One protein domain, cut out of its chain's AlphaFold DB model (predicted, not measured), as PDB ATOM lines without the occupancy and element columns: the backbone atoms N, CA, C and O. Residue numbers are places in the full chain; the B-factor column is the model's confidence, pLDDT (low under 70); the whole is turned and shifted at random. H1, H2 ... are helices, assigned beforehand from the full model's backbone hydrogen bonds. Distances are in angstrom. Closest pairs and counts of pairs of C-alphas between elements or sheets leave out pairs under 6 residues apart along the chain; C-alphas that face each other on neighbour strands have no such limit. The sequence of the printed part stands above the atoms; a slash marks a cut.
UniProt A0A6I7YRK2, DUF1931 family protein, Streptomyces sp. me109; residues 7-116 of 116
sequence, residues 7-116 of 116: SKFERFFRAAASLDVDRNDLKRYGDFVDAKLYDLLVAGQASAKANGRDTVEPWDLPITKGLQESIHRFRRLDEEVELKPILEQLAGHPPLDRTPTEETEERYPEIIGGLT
ATOM      1  N   SER A   7       7.573  68.066  35.150       69.75
ATOM      2  CA  SER A   7       7.543  67.511  33.794       69.75
ATOM      3  C   SER A   7       8.917  67.482  33.112       69.75
ATOM      4  O   SER A   7       9.171  66.599  32.298       69.75
ATOM      5  N   LYS A   8       9.808  68.438  33.424       71.31
ATOM      6  CA  LYS A   8      11.196  68.440  32.926       71.31
ATOM      7  C   LYS A   8      11.991  67.310  33.581       71.31
ATOM      8  O   LYS A   8      12.712  66.597  32.898       71.31
ATOM      9  N   PHE A   9      11.789  67.094  34.879       70.88
ATOM     10  CA  PHE A   9      12.411  65.998  35.619       70.88
ATOM     11  C   PHE A   9      11.986  64.615  35.101       70.88
ATOM     12  O   PHE A   9      12.836  63.790  34.775       70.88
ATOM     13  N   GLU A  10      10.680  64.373  34.944       77.19
ATOM     14  CA  GLU A  10      10.159  63.114  34.385       77.19
ATOM     15  C   GLU A  10      10.699  62.862  32.962       77.19
ATOM     16  O   GLU A  10      11.073  61.738  32.613       77.19
ATOM     17  N   ARG A  11      10.784  63.915  32.133       79.62
ATOM     18  CA  ARG A  11      11.354  63.837  30.780       79.62
ATOM     19  C   ARG A  11      12.848  63.526  30.807       79.62
ATOM     20  O   ARG A  11      13.292  62.682  30.030       79.62
ATOM     21  N   PHE A  12      13.596  64.159  31.708       77.31
ATOM     22  CA  PHE A  12      15.029  63.947  31.858       77.31
ATOM     23  C   PHE A  12      15.350  62.486  32.180       77.31
ATOM     24  O   PHE A  12      16.097  61.849  31.444       77.31
ATOM     25  N   PHE A  13      14.752  61.921  33.230       80.25
ATOM     26  CA  PHE A  13      15.036  60.543  33.654       80.25
ATOM     27  C   PHE A  13      14.646  59.511  32.594       80.25
ATOM     28  O   PHE A  13      15.334  58.503  32.395       80.25
ATOM     29  N   ARG A  14      13.579  59.800  31.848       83.19
ATOM     30  CA  ARG A  14      13.171  58.999  30.698       83.19
ATOM     31  C   ARG A  14      14.196  59.063  29.568       83.19
ATOM     32  O   ARG A  14      14.534  58.025  29.009       83.19
ATOM     33  N   ALA A  15      14.719  60.246  29.253       79.62
ATOM     34  CA  ALA A  15      15.718  60.430  28.200       79.62
ATOM     35  C   ALA A  15      17.100  59.874  28.585       79.62
ATOM     36  O   ALA A  15      17.763  59.246  27.762       79.62
ATOM     37  N   ALA A  16      17.529  60.079  29.831       77.75
ATOM     38  CA  ALA A  16      18.857  59.714  30.309       77.75
ATOM     39  C   ALA A  16      18.985  58.220  30.642       77.75
ATOM     40  O   ALA A  16      20.034  57.624  30.395       77.75
ATOM     41  N   ALA A  17      17.928  57.612  31.191       81.00
ATOM     42  CA  ALA A  17      17.998  56.268  31.761       81.00
ATOM     43  C   ALA A  17      16.773  55.385  31.462       81.00
ATOM     44  O   ALA A  17      16.703  54.266  31.963       81.00
ATOM     45  N   SER A  18      15.814  55.851  30.645       82.62
ATOM     46  CA  SER A  18      14.534  55.154  30.416       82.62
ATOM     47  C   SER A  18      13.778  54.842  31.716       82.62
ATOM     48  O   SER A  18      13.089  53.828  31.810       82.62
ATOM     49  N   LEU A  19      13.917  55.715  32.720       84.62
ATOM     50  CA  LEU A  19      13.261  55.583  34.018       84.62
ATOM     51  C   LEU A  19      11.950  56.372  34.052       84.62
ATOM     52  O   LEU A  19      11.876  57.492  33.545       84.62
ATOM     53  N   ASP A  20      10.934  55.782  34.681       81.69
ATOM     54  CA  ASP A  20       9.679  56.453  35.017       81.69
ATOM     55  C   ASP A  20       9.701  56.776  36.512       81.69
ATOM     56  O   ASP A  20       9.682  55.879  37.354       81.69
ATOM     57  N   VAL A  21       9.853  58.058  36.831       80.19
ATOM     58  CA  VAL A  21      10.024  58.559  38.200       80.19
ATOM     59  C   VAL A  21       8.716  59.148  38.701       80.19
ATOM     60  O   VAL A  21       8.030  59.855  37.965       80.19
ATOM     61  N   ASP A  22       8.395  58.902  39.971       79.25
ATOM     62  CA  ASP A  22       7.209  59.468  40.605       79.25
ATOM     63  C   ASP A  22       7.493  60.904  41.078       79.25
ATOM     64  O   ASP A  22       8.591  61.256  41.517       79.25
ATOM     65  N   ARG A  23       6.464  61.749  41.065       75.19
ATOM     66  CA  ARG A  23       6.500  63.090  41.662       75.19
ATOM     67  C   ARG A  23       6.877  63.066  43.140       75.19
ATOM     68  O   ARG A  23       7.469  64.022  43.636       75.19
ATOM     69  N   ASN A  24       6.547  61.986  43.838       81.94
ATOM     70  CA  ASN A  24       6.914  61.769  45.231       81.94
ATOM     71  C   ASN A  24       8.440  61.679  45.424       81.94
ATOM     72  O   ASN A  24       8.937  62.046  46.490       81.94
ATOM     73  N   ASP A  25       9.194  61.286  44.392       81.75
ATOM     74  CA  ASP A  25      10.656  61.188  44.447       81.75
ATOM     75  C   ASP A  25      11.358  62.530  44.213       81.75
ATOM     76  O   ASP A  25      12.502  62.699  44.631       81.75
ATOM     77  N   LEU A  26      10.676  63.521  43.628       80.50
ATOM     78  CA  LEU A  26      11.258  64.826  43.288       80.50
ATOM     79  C   LEU A  26      11.898  65.535  44.471       80.50
ATOM     80  O   LEU A  26      12.981  66.102  44.345       80.50
ATOM     81  N   LYS A  27      11.213  65.533  45.620       84.62
ATOM     82  CA  LYS A  27      11.734  66.193  46.817       84.62
ATOM     83  C   LYS A  27      12.996  65.482  47.288       84.62
ATOM     84  O   LYS A  27      14.008  66.127  47.521       84.62
ATOM     85  N   ARG A  28      12.940  64.152  47.391       86.88
ATOM     86  CA  ARG A  28      14.070  63.339  47.844       86.88
ATOM     87  C   ARG A  28      15.264  63.471  46.902       86.88
ATOM     88  O   ARG A  28      16.395  63.555  47.369       86.88
ATOM     89  N   TYR A  29      15.008  63.498  45.602       85.56
ATOM     90  CA  TYR A  29      16.021  63.737  44.591       85.56
ATOM     91  C   TYR A  29      16.632  65.136  44.727       85.56
ATOM     92  O   TYR A  29      17.851  65.255  44.784       85.56
ATOM     93  N   GLY A  30      15.799  66.178  44.828       86.00
ATOM     94  CA  GLY A  30      16.246  67.562  44.987       86.00
ATOM     95  C   GLY A  30      17.104  67.751  46.236       86.00
ATOM     96  O   GLY A  30      18.182  68.324  46.151       86.00
ATOM     97  N   ASP A  31      16.668  67.199  47.372       91.12
ATOM     98  CA  ASP A  31      17.435  67.196  48.623       91.12
ATOM     99  C   ASP A  31      18.777  66.447  48.454       91.12
ATOM    100  O   ASP A  31      19.802  66.855  48.998       91.12
ATOM    101  N   PHE A  32      18.794  65.349  47.687       92.75
ATOM    102  CA  PHE A  32      20.000  64.558  47.442       92.75
ATOM    103  C   PHE A  32      21.029  65.298  46.580       92.75
ATOM    104  O   PHE A  32      22.198  65.360  46.964       92.75
ATOM    105  N   VAL A  33      20.633  65.846  45.427       92.69
ATOM    106  CA  VAL A  33      21.582  66.523  44.523       92.69
ATOM    107  C   VAL A  33      22.099  67.832  45.098       92.69
ATOM    108  O   VAL A  33      23.266  68.151  44.904       92.69
ATOM    109  N   ASP A  34      21.276  68.539  45.865       94.75
ATOM    110  CA  ASP A  34      21.681  69.716  46.628       94.75
ATOM    111  C   ASP A  34      22.727  69.374  47.693       94.75
ATOM    112  O   ASP A  34      23.801  69.971  47.710       94.75
ATOM    113  N   ALA A  35      22.492  68.333  48.501       96.44
ATOM    114  CA  ALA A  35      23.490  67.861  49.459       96.44
ATOM    115  C   ALA A  35      24.803  67.447  48.770       96.44
ATOM    116  O   ALA A  35      25.888  67.714  49.284       96.44
ATOM    117  N   LYS A  36      24.732  66.824  47.585       97.69
ATOM    118  CA  LYS A  36      25.931  66.451  46.819       97.69
ATOM    119  C   LYS A  36      26.651  67.656  46.225       97.69
ATOM    120  O   LYS A  36      27.878  67.672  46.246       97.69
ATOM    121  N   LEU A  37      25.930  68.658  45.729       97.56
ATOM    122  CA  LEU A  37      26.532  69.914  45.290       97.56
ATOM    123  C   LEU A  37      27.236  70.606  46.463       97.56
ATOM    124  O   LEU A  37      28.391  71.001  46.324       97.56
ATOM    125  N   TYR A  38      26.591  70.673  47.629       98.06
ATOM    126  CA  TYR A  38      27.198  71.223  48.835       98.06
ATOM    127  C   TYR A  38      28.476  70.465  49.239       98.06
ATOM    128  O   TYR A  38      29.504  71.093  49.479       98.06
ATOM    129  N   ASP A  39      28.476  69.126  49.213       98.19
ATOM    130  CA  ASP A  39      29.678  68.319  49.479       98.19
ATOM    131  C   ASP A  39      30.839  68.654  48.512       98.19
ATOM    132  O   ASP A  39      32.000  68.742  48.930       98.19
ATOM    133  N   LEU A  40      30.543  68.867  47.221       98.38
ATOM    134  CA  LEU A  40      31.539  69.284  46.221       98.38
ATOM    135  C   LEU A  40      32.118  70.666  46.544       98.38
ATOM    136  O   LEU A  40      33.327  70.863  46.401       98.38
ATOM    137  N   LEU A  41      31.280  71.600  47.006       98.19
ATOM    138  CA  LEU A  41      31.713  72.927  47.443       98.19
ATOM    139  C   LEU A  41      32.599  72.831  48.682       98.19
ATOM    140  O   LEU A  41      33.687  73.403  48.683       98.19
ATOM    141  N   VAL A  42      32.208  72.047  49.694       98.00
ATOM    142  CA  VAL A  42      33.018  71.831  50.905       98.00
ATOM    143  C   VAL A  42      34.408  71.302  50.554       98.00
ATOM    144  O   VAL A  42      35.405  71.823  51.056       98.00
ATOM    145  N   ALA A  43      34.492  70.314  49.662       97.75
ATOM    146  CA  ALA A  43      35.771  69.804  49.179       97.75
ATOM    147  C   ALA A  43      36.559  70.861  48.381       97.75
ATOM    148  O   ALA A  43      37.768  70.998  48.571       97.75
ATOM    149  N   GLY A  44      35.877  71.651  47.546       98.12
ATOM    150  CA  GLY A  44      36.478  72.753  46.795       98.12
ATOM    151  C   GLY A  44      37.136  73.805  47.691       98.12
ATOM    152  O   GLY A  44      38.228  74.280  47.384       98.12
ATOM    153  N   GLN A  45      36.562  74.102  48.860       97.88
ATOM    154  CA  GLN A  45      37.178  75.021  49.826       97.88
ATOM    155  C   GLN A  45      38.549  74.543  50.311       97.88
ATOM    156  O   GLN A  45      39.448  75.361  50.524       97.88
ATOM    157  N   ALA A  46      38.720  73.231  50.501       96.19
ATOM    158  CA  ALA A  46      39.997  72.661  50.913       96.19
ATOM    159  C   ALA A  46      41.057  72.834  49.813       96.19
ATOM    160  O   ALA A  46      42.181  73.241  50.116       96.19
ATOM    161  N   SER A  47      40.682  72.610  48.549       98.06
ATOM    162  CA  SER A  47      41.535  72.868  47.379       98.06
ATOM    163  C   SER A  47      41.889  74.353  47.250       98.06
ATOM    164  O   SER A  47      43.070  74.687  47.127       98.06
ATOM    165  N   ALA A  48      40.909  75.252  47.368       98.38
ATOM    166  CA  ALA A  48      41.122  76.697  47.303       98.38
ATOM    167  C   ALA A  48      42.099  77.158  48.393       98.38
ATOM    168  O   ALA A  48      43.099  77.820  48.108       98.38
ATOM    169  N   LYS A  49      41.874  76.712  49.636       97.75
ATOM    170  CA  LYS A  49      42.747  76.987  50.782       97.75
ATOM    171  C   LYS A  49      44.170  76.482  50.560       97.75
ATOM    172  O   LYS A  49      45.117  77.217  50.829       97.75
ATOM    173  N   ALA A  50      44.332  75.249  50.078       97.69
ATOM    174  CA  ALA A  50      45.646  74.666  49.809       97.69
ATOM    175  C   ALA A  50      46.417  75.442  48.727       97.69
ATOM    176  O   ALA A  50      47.643  75.501  48.771       97.69
ATOM    177  N   ASN A  51      45.698  76.079  47.801       97.38
ATOM    178  CA  ASN A  51      46.254  76.935  46.756       97.38
ATOM    179  C   ASN A  51      46.322  78.425  47.147       97.38
ATOM    180  O   ASN A  51      46.593  79.263  46.289       97.38
ATOM    181  N   GLY A  52      46.078  78.774  48.416       97.38
ATOM    182  CA  GLY A  52      46.181  80.149  48.914       97.38
ATOM    183  C   GLY A  52      45.112  81.106  48.381       97.38
ATOM    184  O   GLY A  52      45.364  82.306  48.324       97.38
ATOM    185  N   ARG A  53      43.943  80.596  47.973       97.12
ATOM    186  CA  ARG A  53      42.818  81.401  47.478       97.12
ATOM    187  C   ARG A  53      41.724  81.563  48.526       97.12
ATOM    188  O   ARG A  53      41.479  80.667  49.341       97.12
ATOM    189  N   ASP A  54      41.065  82.716  48.472       96.44
ATOM    190  CA  ASP A  54      39.955  83.091  49.357       96.44
ATOM    191  C   ASP A  54      38.579  82.817  48.735       96.44
ATOM    192  O   ASP A  54      37.571  82.800  49.437       96.44
ATOM    193  N   THR A  55      38.546  82.532  47.433       98.12
ATOM    194  CA  THR A  55      37.359  82.128  46.678       98.12
ATOM    195  C   THR A  55      37.511  80.708  46.141       98.12
ATOM    196  O   THR A  55      38.627  80.247  45.871       98.12
ATOM    197  N   VAL A  56      36.385  80.005  45.995       98.44
ATOM    198  CA  VAL A  56      36.338  78.700  45.322       98.44
ATOM    199  C   VAL A  56      36.160  78.937  43.828       98.44
ATOM    200  O   VAL A  56      35.210  79.602  43.424       98.44
ATOM    201  N   GLU A  57      37.083  78.404  43.035       98.50
ATOM    202  CA  GLU A  57      37.107  78.525  41.576       98.50
ATOM    203  C   GLU A  57      36.605  77.235  40.907       98.50
ATOM    204  O   GLU A  57      36.618  76.163  41.528       98.50
ATOM    205  N   PRO A  58      36.256  77.266  39.606       98.12
ATOM    206  CA  PRO A  58      35.714  76.100  38.911       98.12
ATOM    207  C   PRO A  58      36.610  74.852  38.957       98.12
ATOM    208  O   PRO A  58      36.102  73.728  38.907       98.12
ATOM    209  N   TRP A  59      37.932  75.036  39.018       96.94
ATOM    210  CA  TRP A  59      38.934  73.962  39.069       96.94
ATOM    211  C   TRP A  59      39.232  73.444  40.481       96.94
ATOM    212  O   TRP A  59      39.962  72.464  40.616       96.94
ATOM    213  N   ASP A  60      38.685  74.062  41.530       98.44
ATOM    214  CA  ASP A  60      38.760  73.501  42.884       98.44
ATOM    215  C   ASP A  60      37.796  72.359  43.112       98.44
ATOM    216  O   ASP A  60      38.052  71.482  43.943       98.44
ATOM    217  N   LEU A  61      36.664  72.412  42.413       98.31
ATOM    218  CA  LEU A  61      35.620  71.420  42.549       98.31
ATOM    219  C   LEU A  61      36.185  70.057  42.138       98.31
ATOM    220  O   LEU A  61      36.774  69.943  41.057       98.31
ATOM    221  N   PRO A  62      35.977  68.997  42.939       97.81
ATOM    222  CA  PRO A  62      36.504  67.666  42.649       97.81
ATOM    223  C   PRO A  62      35.662  66.955  41.574       97.81
ATOM    224  O   PRO A  62      35.154  65.847  41.761       97.81
ATOM    225  N   ILE A  63      35.501  67.600  40.417       98.06
ATOM    226  CA  ILE A  63      34.789  67.065  39.263       98.06
ATOM    227  C   ILE A  63      35.700  66.059  38.569       98.06
ATOM    228  O   ILE A  63      36.585  66.400  37.784       98.06
ATOM    229  N   THR A  64      35.476  64.784  38.873       97.81
ATOM    230  CA  THR A  64      36.179  63.693  38.198       97.81
ATOM    231  C   THR A  64      35.845  63.662  36.707       97.81
ATOM    232  O   THR A  64      34.794  64.139  36.272       97.81
ATOM    233  N   LYS A  65      36.704  63.018  35.906       97.88
ATOM    234  CA  LYS A  65      36.458  62.869  34.466       97.88
ATOM    235  C   LYS A  65      35.125  62.170  34.167       97.88
ATOM    236  O   LYS A  65      34.436  62.563  33.236       97.88
ATOM    237  N   GLY A  66      34.733  61.185  34.979       97.50
ATOM    238  CA  GLY A  66      33.440  60.510  34.835       97.50
ATOM    239  C   GLY A  66      32.256  61.463  35.016       97.50
ATOM    240  O   GLY A  66      31.366  61.494  34.170       97.50
ATOM    241  N   LEU A  67      32.284  62.291  36.067       96.88
ATOM    242  CA  LEU A  67      31.249  63.303  36.297       96.88
ATOM    243  C   LEU A  67      31.255  64.375  35.199       96.88
ATOM    244  O   LEU A  67      30.195  64.767  34.724       96.88
ATOM    245  N   GLN A  68      32.432  64.794  34.726       97.44
ATOM    246  CA  GLN A  68      32.545  65.727  33.602       97.44
ATOM    247  C   GLN A  68      31.852  65.194  32.336       97.44
ATOM    248  O   GLN A  68      31.158  65.947  31.658       97.44
ATOM    249  N   GLU A  69      31.987  63.902  32.025       97.00
ATOM    250  CA  GLU A  69      31.278  63.307  30.886       97.00
ATOM    251  C   GLU A  69      29.760  63.222  31.112       97.00
ATOM    252  O   GLU A  69      28.991  63.399  30.166       97.00
ATOM    253  N   SER A  70      29.292  63.020  32.349       93.94
ATOM    254  CA  SER A  70      27.861  63.150  32.664       93.94
ATOM    255  C   SER A  70      27.353  64.575  32.452       93.94
ATOM    256  O   SER A  70      26.330  64.745  31.798       93.94
ATOM    257  N   ILE A  71      28.108  65.591  32.878       94.12
ATOM    258  CA  ILE A  71      27.794  67.004  32.608       94.12
ATOM    259  C   ILE A  71      27.706  67.259  31.093       94.12
ATOM    260  O   ILE A  71      26.766  67.885  30.607       94.12
ATOM    261  N   HIS A  72      28.643  66.723  30.304       94.06
ATOM    262  CA  HIS A  72      28.597  66.846  28.845       94.06
ATOM    263  C   HIS A  72      27.370  66.175  28.221       94.06
ATOM    264  O   HIS A  72      26.828  66.697  27.246       94.06
ATOM    265  N   ARG A  73      26.937  65.022  28.745       90.56
ATOM    266  CA  ARG A  73      25.702  64.365  28.296       90.56
ATOM    267  C   ARG A  73      24.477  65.193  28.658       90.56
ATOM    268  O   ARG A  73      23.635  65.383  27.788       90.56
ATOM    269  N   PHE A  74      24.429  65.731  29.874       88.56
ATOM    270  CA  PHE A  74      23.358  66.611  30.331       88.56
ATOM    271  C   PHE A  74      23.165  67.806  29.389       88.56
ATOM    272  O   PHE A  74      22.067  68.012  28.881       88.56
ATOM    273  N   ARG A  75      24.248  68.515  29.034       88.75
ATOM    274  CA  ARG A  75      24.198  69.660  28.102       88.75
ATOM    275  C   ARG A  75      23.574  69.334  26.741       88.75
ATOM    276  O   ARG A  75      23.043  70.219  26.085       88.75
ATOM    277  N   ARG A  76      23.653  68.080  26.282       88.56
ATOM    278  CA  ARG A  76      23.094  67.657  24.982       88.56
ATOM    279  C   ARG A  76      21.595  67.379  25.026       88.56
ATOM    280  O   ARG A  76      20.997  67.219  23.968       88.56
ATOM    281  N   LEU A  77      21.015  67.266  26.219       80.38
ATOM    282  CA  LEU A  77      19.589  67.005  26.394       80.38
ATOM    283  C   LEU A  77      18.741  68.278  26.253       80.38
ATOM    284  O   LEU A  77      17.522  68.162  26.207       80.38
ATOM    285  N   ASP A  78      19.379  69.453  26.136       72.38
ATOM    286  CA  ASP A  78      18.717  70.763  26.005       72.38
ATOM    287  C   ASP A  78      17.700  71.014  27.136       72.38
ATOM    288  O   ASP A  78      16.617  71.571  26.961       72.38
ATOM    289  N   GLU A  79      18.042  70.517  28.328       74.50
ATOM    290  CA  GLU A  79      17.273  70.697  29.551       74.50
ATOM    291  C   GLU A  79      17.845  71.858  30.356       74.50
ATOM    292  O   GLU A  79      19.025  71.876  30.703       74.50
ATOM    293  N   GLU A  80      16.985  72.808  30.711       75.31
ATOM    294  CA  GLU A  80      17.367  73.935  31.558       75.31
ATOM    295  C   GLU A  80      17.039  73.655  33.025       75.31
ATOM    296  O   GLU A  80      15.871  73.452  33.391       75.31
ATOM    297  N   VAL A  81      18.081  73.713  33.855       82.00
ATOM    298  CA  VAL A  81      17.997  73.821  35.313       82.00
ATOM    299  C   VAL A  81      18.238  75.285  35.682       82.00
ATOM    300  O   VAL A  81      19.186  75.906  35.210       82.00
ATOM    301  N   GLU A  82      17.374  75.859  36.514       84.56
ATOM    302  CA  GLU A  82      17.493  77.264  36.901       84.56
ATOM    303  C   GLU A  82      18.498  77.431  38.047       84.56
ATOM    304  O   GLU A  82      18.453  76.698  39.035       84.56
ATOM    305  N   LEU A  83      19.371  78.438  37.952       87.50
ATOM    306  CA  LEU A  83      20.360  78.736  38.994       87.50
ATOM    307  C   LEU A  83      19.711  79.220  40.298       87.50
ATOM    308  O   LEU A  83      20.098  78.804  41.386       87.50
ATOM    309  N   LYS A  84      18.701  80.090  40.206       89.19
ATOM    310  CA  LYS A  84      18.104  80.743  41.380       89.19
ATOM    311  C   LYS A  84      17.555  79.745  42.421       89.19
ATOM    312  O   LYS A  84      17.925  79.885  43.585       89.19
ATOM    313  N   PRO A  85      16.751  78.726  42.057       88.69
ATOM    314  CA  PRO A  85      16.302  77.713  43.013       88.69
ATOM    315  C   PRO A  85      17.444  76.939  43.682       88.69
ATOM    316  O   PRO A  85      17.304  76.534  44.833       88.69
ATOM    317  N   ILE A  86      18.570  76.742  42.986       91.19
ATOM    318  CA  ILE A  86      19.755  76.082  43.550       91.19
ATOM    319  C   ILE A  86      20.366  76.956  44.641       91.19
ATOM    320  O   ILE A  86      20.608  76.472  45.741       91.19
ATOM    321  N   LEU A  87      20.576  78.244  44.359       93.19
ATOM    322  CA  LEU A  87      21.126  79.188  45.334       93.19
ATOM    323  C   LEU A  87      20.223  79.314  46.571       93.19
ATOM    324  O   LEU A  87      20.713  79.325  47.698       93.19
ATOM    325  N   GLU A  88      18.902  79.352  46.373       93.31
ATOM    326  CA  GLU A  88      17.923  79.369  47.469       93.31
ATOM    327  C   GLU A  88      17.997  78.108  48.341       93.31
ATOM    328  O   GLU A  88      17.831  78.197  49.558       93.31
ATOM    329  N   GLN A  89      18.251  76.939  47.743       90.94
ATOM    330  CA  GLN A  89      18.384  75.686  48.483       90.94
ATOM    331  C   GLN A  89      19.739  75.588  49.202       90.94
ATOM    332  O   GLN A  89      19.774  75.265  50.393       90.94
ATOM    333  N   LEU A  90      20.829  75.982  48.533       94.56
ATOM    334  CA  LEU A  90      22.174  76.045  49.108       94.56
ATOM    335  C   LEU A  90      22.243  76.970  50.330       94.56
ATOM    336  O   LEU A  90      22.946  76.663  51.290       94.56
ATOM    337  N   ALA A  91      21.467  78.058  50.341       94.31
ATOM    338  CA  ALA A  91      21.367  78.968  51.484       94.31
ATOM    339  C   ALA A  91      20.820  78.307  52.769       94.31
ATOM    340  O   ALA A  91      20.930  78.886  53.850       94.31
ATOM    341  N   GLY A  92      20.229  77.110  52.671       95.38
ATOM    342  CA  GLY A  92      19.800  76.307  53.818       95.38
ATOM    343  C   GLY A  92      20.918  75.499  54.490       95.38
ATOM    344  O   GLY A  92      20.703  74.981  55.589       95.38
ATOM    345  N   HIS A  93      22.091  75.376  53.864       96.44
ATOM    346  CA  HIS A  93      23.248  74.670  54.425       96.44
ATOM    347  C   HIS A  93      24.080  75.570  55.348       96.44
ATOM    348  O   HIS A  93      23.934  76.796  55.326       96.44
ATOM    349  N   PRO A  94      24.978  74.996  56.174       97.38
ATOM    350  CA  PRO A  94      25.969  75.791  56.886       97.38
ATOM    351  C   PRO A  94      26.769  76.689  55.920       97.38
ATOM    352  O   PRO A  94      27.094  76.257  54.814       97.38
ATOM    353  N   PRO A  95      27.112  77.928  56.316       95.25
ATOM    354  CA  PRO A  95      27.914  78.807  55.476       95.25
ATOM    355  C   PRO A  95      29.278  78.199  55.135       95.25
ATOM    356  O   PRO A  95      29.926  77.581  55.981       95.25
ATOM    357  N   LEU A  96      29.724  78.428  53.902       96.06
ATOM    358  CA  LEU A  96      31.076  78.107  53.462       96.06
ATOM    359  C   LEU A  96      32.067  79.142  54.033       96.06
ATOM    360  O   LEU A  96      31.789  80.339  54.043       96.06
ATOM    361  N   ASP A  97      33.239  78.683  54.469       95.38
ATOM    362  CA  ASP A  97      34.390  79.514  54.844       95.38
ATOM    363  C   ASP A  97      34.937  80.341  53.663       95.38
ATOM    364  O   ASP A  97      35.585  81.367  53.872       95.38
ATOM    365  N   ARG A  98      34.751  79.861  52.424       96.44
ATOM    366  CA  ARG A  98      35.177  80.504  51.171       96.44
ATOM    367  C   ARG A  98      34.024  80.526  50.184       96.44
ATOM    368  O   ARG A  98      33.483  79.475  49.842       96.44
ATOM    369  N   THR A  99      33.692  81.714  49.696       95.25
ATOM    370  CA  THR A  99      32.594  81.888  48.745       95.25
ATOM    371  C   THR A  99      33.020  81.429  47.347       95.25
ATOM    372  O   THR A  99      34.128  81.753  46.903       95.25
ATOM    373  N   PRO A 100      32.171  80.678  46.636       97.88
ATOM    374  CA  PRO A 100      32.348  80.403  45.216       97.88
ATOM    375  C   PRO A 100      32.366  81.686  44.384       97.88
ATOM    376  O   PRO A 100      31.689  82.658  44.710       97.88
ATOM    377  N   THR A 101      33.168  81.712  43.322       98.38
ATOM    378  CA  THR A 101      33.109  82.795  42.333       98.38
ATOM    379  C   THR A 101      31.813  82.723  41.530       98.38
ATOM    380  O   THR A 101      31.217  81.654  41.417       98.38
ATOM    381  N   GLU A 102      31.401  83.835  40.916       97.75
ATOM    382  CA  GLU A 102      30.249  83.856  39.999       97.75
ATOM    383  C   GLU A 102      30.416  82.812  38.880       97.75
ATOM    384  O   GLU A 102      29.509  82.018  38.643       97.75
ATOM    385  N   GLU A 103      31.622  82.687  38.309       97.94
ATOM    386  CA  GLU A 103      31.961  81.645  37.324       97.94
ATOM    387  C   GLU A 103      31.747  80.219  37.874       97.94
ATOM    388  O   GLU A 103      31.382  79.301  37.142       97.94
ATOM    389  N   THR A 104      31.962  80.004  39.173       98.06
ATOM    390  CA  THR A 104      31.706  78.709  39.816       98.06
ATOM    391  C   THR A 104      30.210  78.470  40.010       98.06
ATOM    392  O   THR A 104      29.738  77.363  39.740       98.06
ATOM    393  N   GLU A 105      29.459  79.491  40.433       97.81
ATOM    394  CA  GLU A 105      28.005  79.420  40.628       97.81
ATOM    395  C   GLU A 105      27.250  79.172  39.320       97.81
ATOM    396  O   GLU A 105      26.353  78.327  39.272       97.81
ATOM    397  N   GLU A 106      27.669  79.812  38.226       96.50
ATOM    398  CA  GLU A 106      27.108  79.609  36.884       96.50
ATOM    399  C   GLU A 106      27.161  78.142  36.425       96.50
ATOM    400  O   GLU A 106      26.357  77.711  35.596       96.50
ATOM    401  N   ARG A 107      28.066  77.333  36.992       96.00
ATOM    402  CA  ARG A 107      28.204  75.905  36.665       96.00
ATOM    403  C   ARG A 107      27.276  74.993  37.465       96.00
ATOM    404  O   ARG A 107      27.168  73.814  37.122       96.00
ATOM    405  N   TYR A 108      26.605  75.479  38.510       96.12
ATOM    406  CA  TYR A 108      25.753  74.639  39.363       96.12
ATOM    407  C   TYR A 108      24.621  73.928  38.620       96.12
ATOM    408  O   TYR A 108      24.451  72.730  38.865       96.12
ATOM    409  N   PRO A 109      23.883  74.579  37.696       93.25
ATOM    410  CA  PRO A 109      22.850  73.909  36.914       93.25
ATOM    411  C   PRO A 109      23.373  72.666  36.189       93.25
ATOM    412  O   PRO A 109      22.767  71.597  36.244       93.25
ATOM    413  N   GLU A 110      24.544  72.788  35.566       93.62
ATOM    414  CA  GLU A 110      25.155  71.706  34.803       93.62
ATOM    415  C   GLU A 110      25.720  70.606  35.705       93.62
ATOM    416  O   GLU A 110      25.631  69.429  35.362       93.62
ATOM    417  N   ILE A 111      26.291  70.971  36.859       95.81
ATOM    418  CA  ILE A 111      26.781  70.005  37.851       95.81
ATOM    419  C   ILE A 111      25.614  69.188  38.406       95.81
ATOM    420  O   ILE A 111      25.712  67.964  38.437       95.81
ATOM    421  N   ILE A 112      24.504  69.832  38.784       92.88
ATOM    422  CA  ILE A 112      23.292  69.133  39.230       92.88
ATOM    423  C   ILE A 112      22.771  68.207  38.138       92.88
ATOM    424  O   ILE A 112      22.481  67.048  38.421       92.88
ATOM    425  N   GLY A 113      22.711  68.687  36.896       89.62
ATOM    426  CA  GLY A 113      22.308  67.869  35.758       89.62
ATOM    427  C   GLY A 113      23.238  66.678  35.485       89.62
ATOM    428  O   GLY A 113      22.793  65.623  35.046       89.62
ATOM    429  N   GLY A 114      24.536  66.812  35.766       91.75
ATOM    430  CA  GLY A 114      25.505  65.717  35.661       91.75
ATOM    431  C   GLY A 114      25.473  64.721  36.827       91.75
ATOM    432  O   GLY A 114      26.019  63.625  36.692       91.75
ATOM    433  N   LEU A 115      24.870  65.093  37.961       90.88
ATOM    434  CA  LEU A 115      24.641  64.219  39.118       90.88
ATOM    435  C   LEU A 115      23.373  63.358  38.968       90.88
ATOM    436  O   LEU A 115      23.154  62.472  39.797       90.88
ATOM    437  N   THR A 116      22.559  63.635  37.948       77.81
ATOM    438  CA  THR A 116      21.324  62.921  37.607       77.81
ATOM    439  C   THR A 116      21.583  61.677  36.762       77.81
ATOM    440  O   THR A 116      20.922  60.651  37.035       77.81
TER     441      THR A 116
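Overview. This is residues 7 to 116 of the 116 residues of the protein "DUF1931 family protein" of Streptomyces sp. me109 (UniProt A0A6I7YRK2). One long helix, H2, makes the spine of the domain; the short H6, near the middle, packs steeply across its residues 33 to 37, and H3 and H4 pack crosswise on the two ends of H6. H1 sits by the start of H2 at one end, and after H2 residues 51 to 64 fold back along it. The printed part has 110 residues with six named helices, H1 to H6 in chain order, and no named strand: all helix. It is compact, with a radius of gyration of the C-alphas of 14.4 A, yet elongated, spanning 45 by 28 by 18 A.

Along the chain. Find C-alpha 25 at (10.656, 61.188, 44.447); from there H2, residues 25 to 50, runs 37.9 A to C-alpha 50 at (45.646, 74.666, 49.809). H6 is residues 108 to 114, 9.7 A, ending at (25.505, 65.717, 35.661). Look for H3 at residues 65 to 75, 15.4 A; H4 at 83 to 90, 10.6 A; H1 at 7 to 17, 15.5 A; and H5 at 102 to 105, 5.0 A.

Arrangement. H2 touches H6 at a steep tilt of 66 degrees, opposite ways; the closest C-alphas, Val 33 and Ile 112, are 6.1 A apart. H6, the hub, touches H3 about perpendicular at 77 degrees, closest at C-alphas 71 and 114, 4.0 A. It touches H4 at C-alphas 109 and 83, 5.8 A. H1 is close to H2 but not clearly touching, 7.8 A between C-alphas 9 and 26. H5 and H6 meet only through their link. Every O i to N i+4 pair is within hydrogen-bond range in H1, H3, H4 and H6, and 21 of 22 in H2; H5 is too short for such a pair.

Size, cuts and confidence. C-alphas 20 and 52, the farthest apart, are 45.7 A apart. The printed part has no cut. The links H2 to H3 and H4 to H5 are long. Residue 7 has pLDDT under 70.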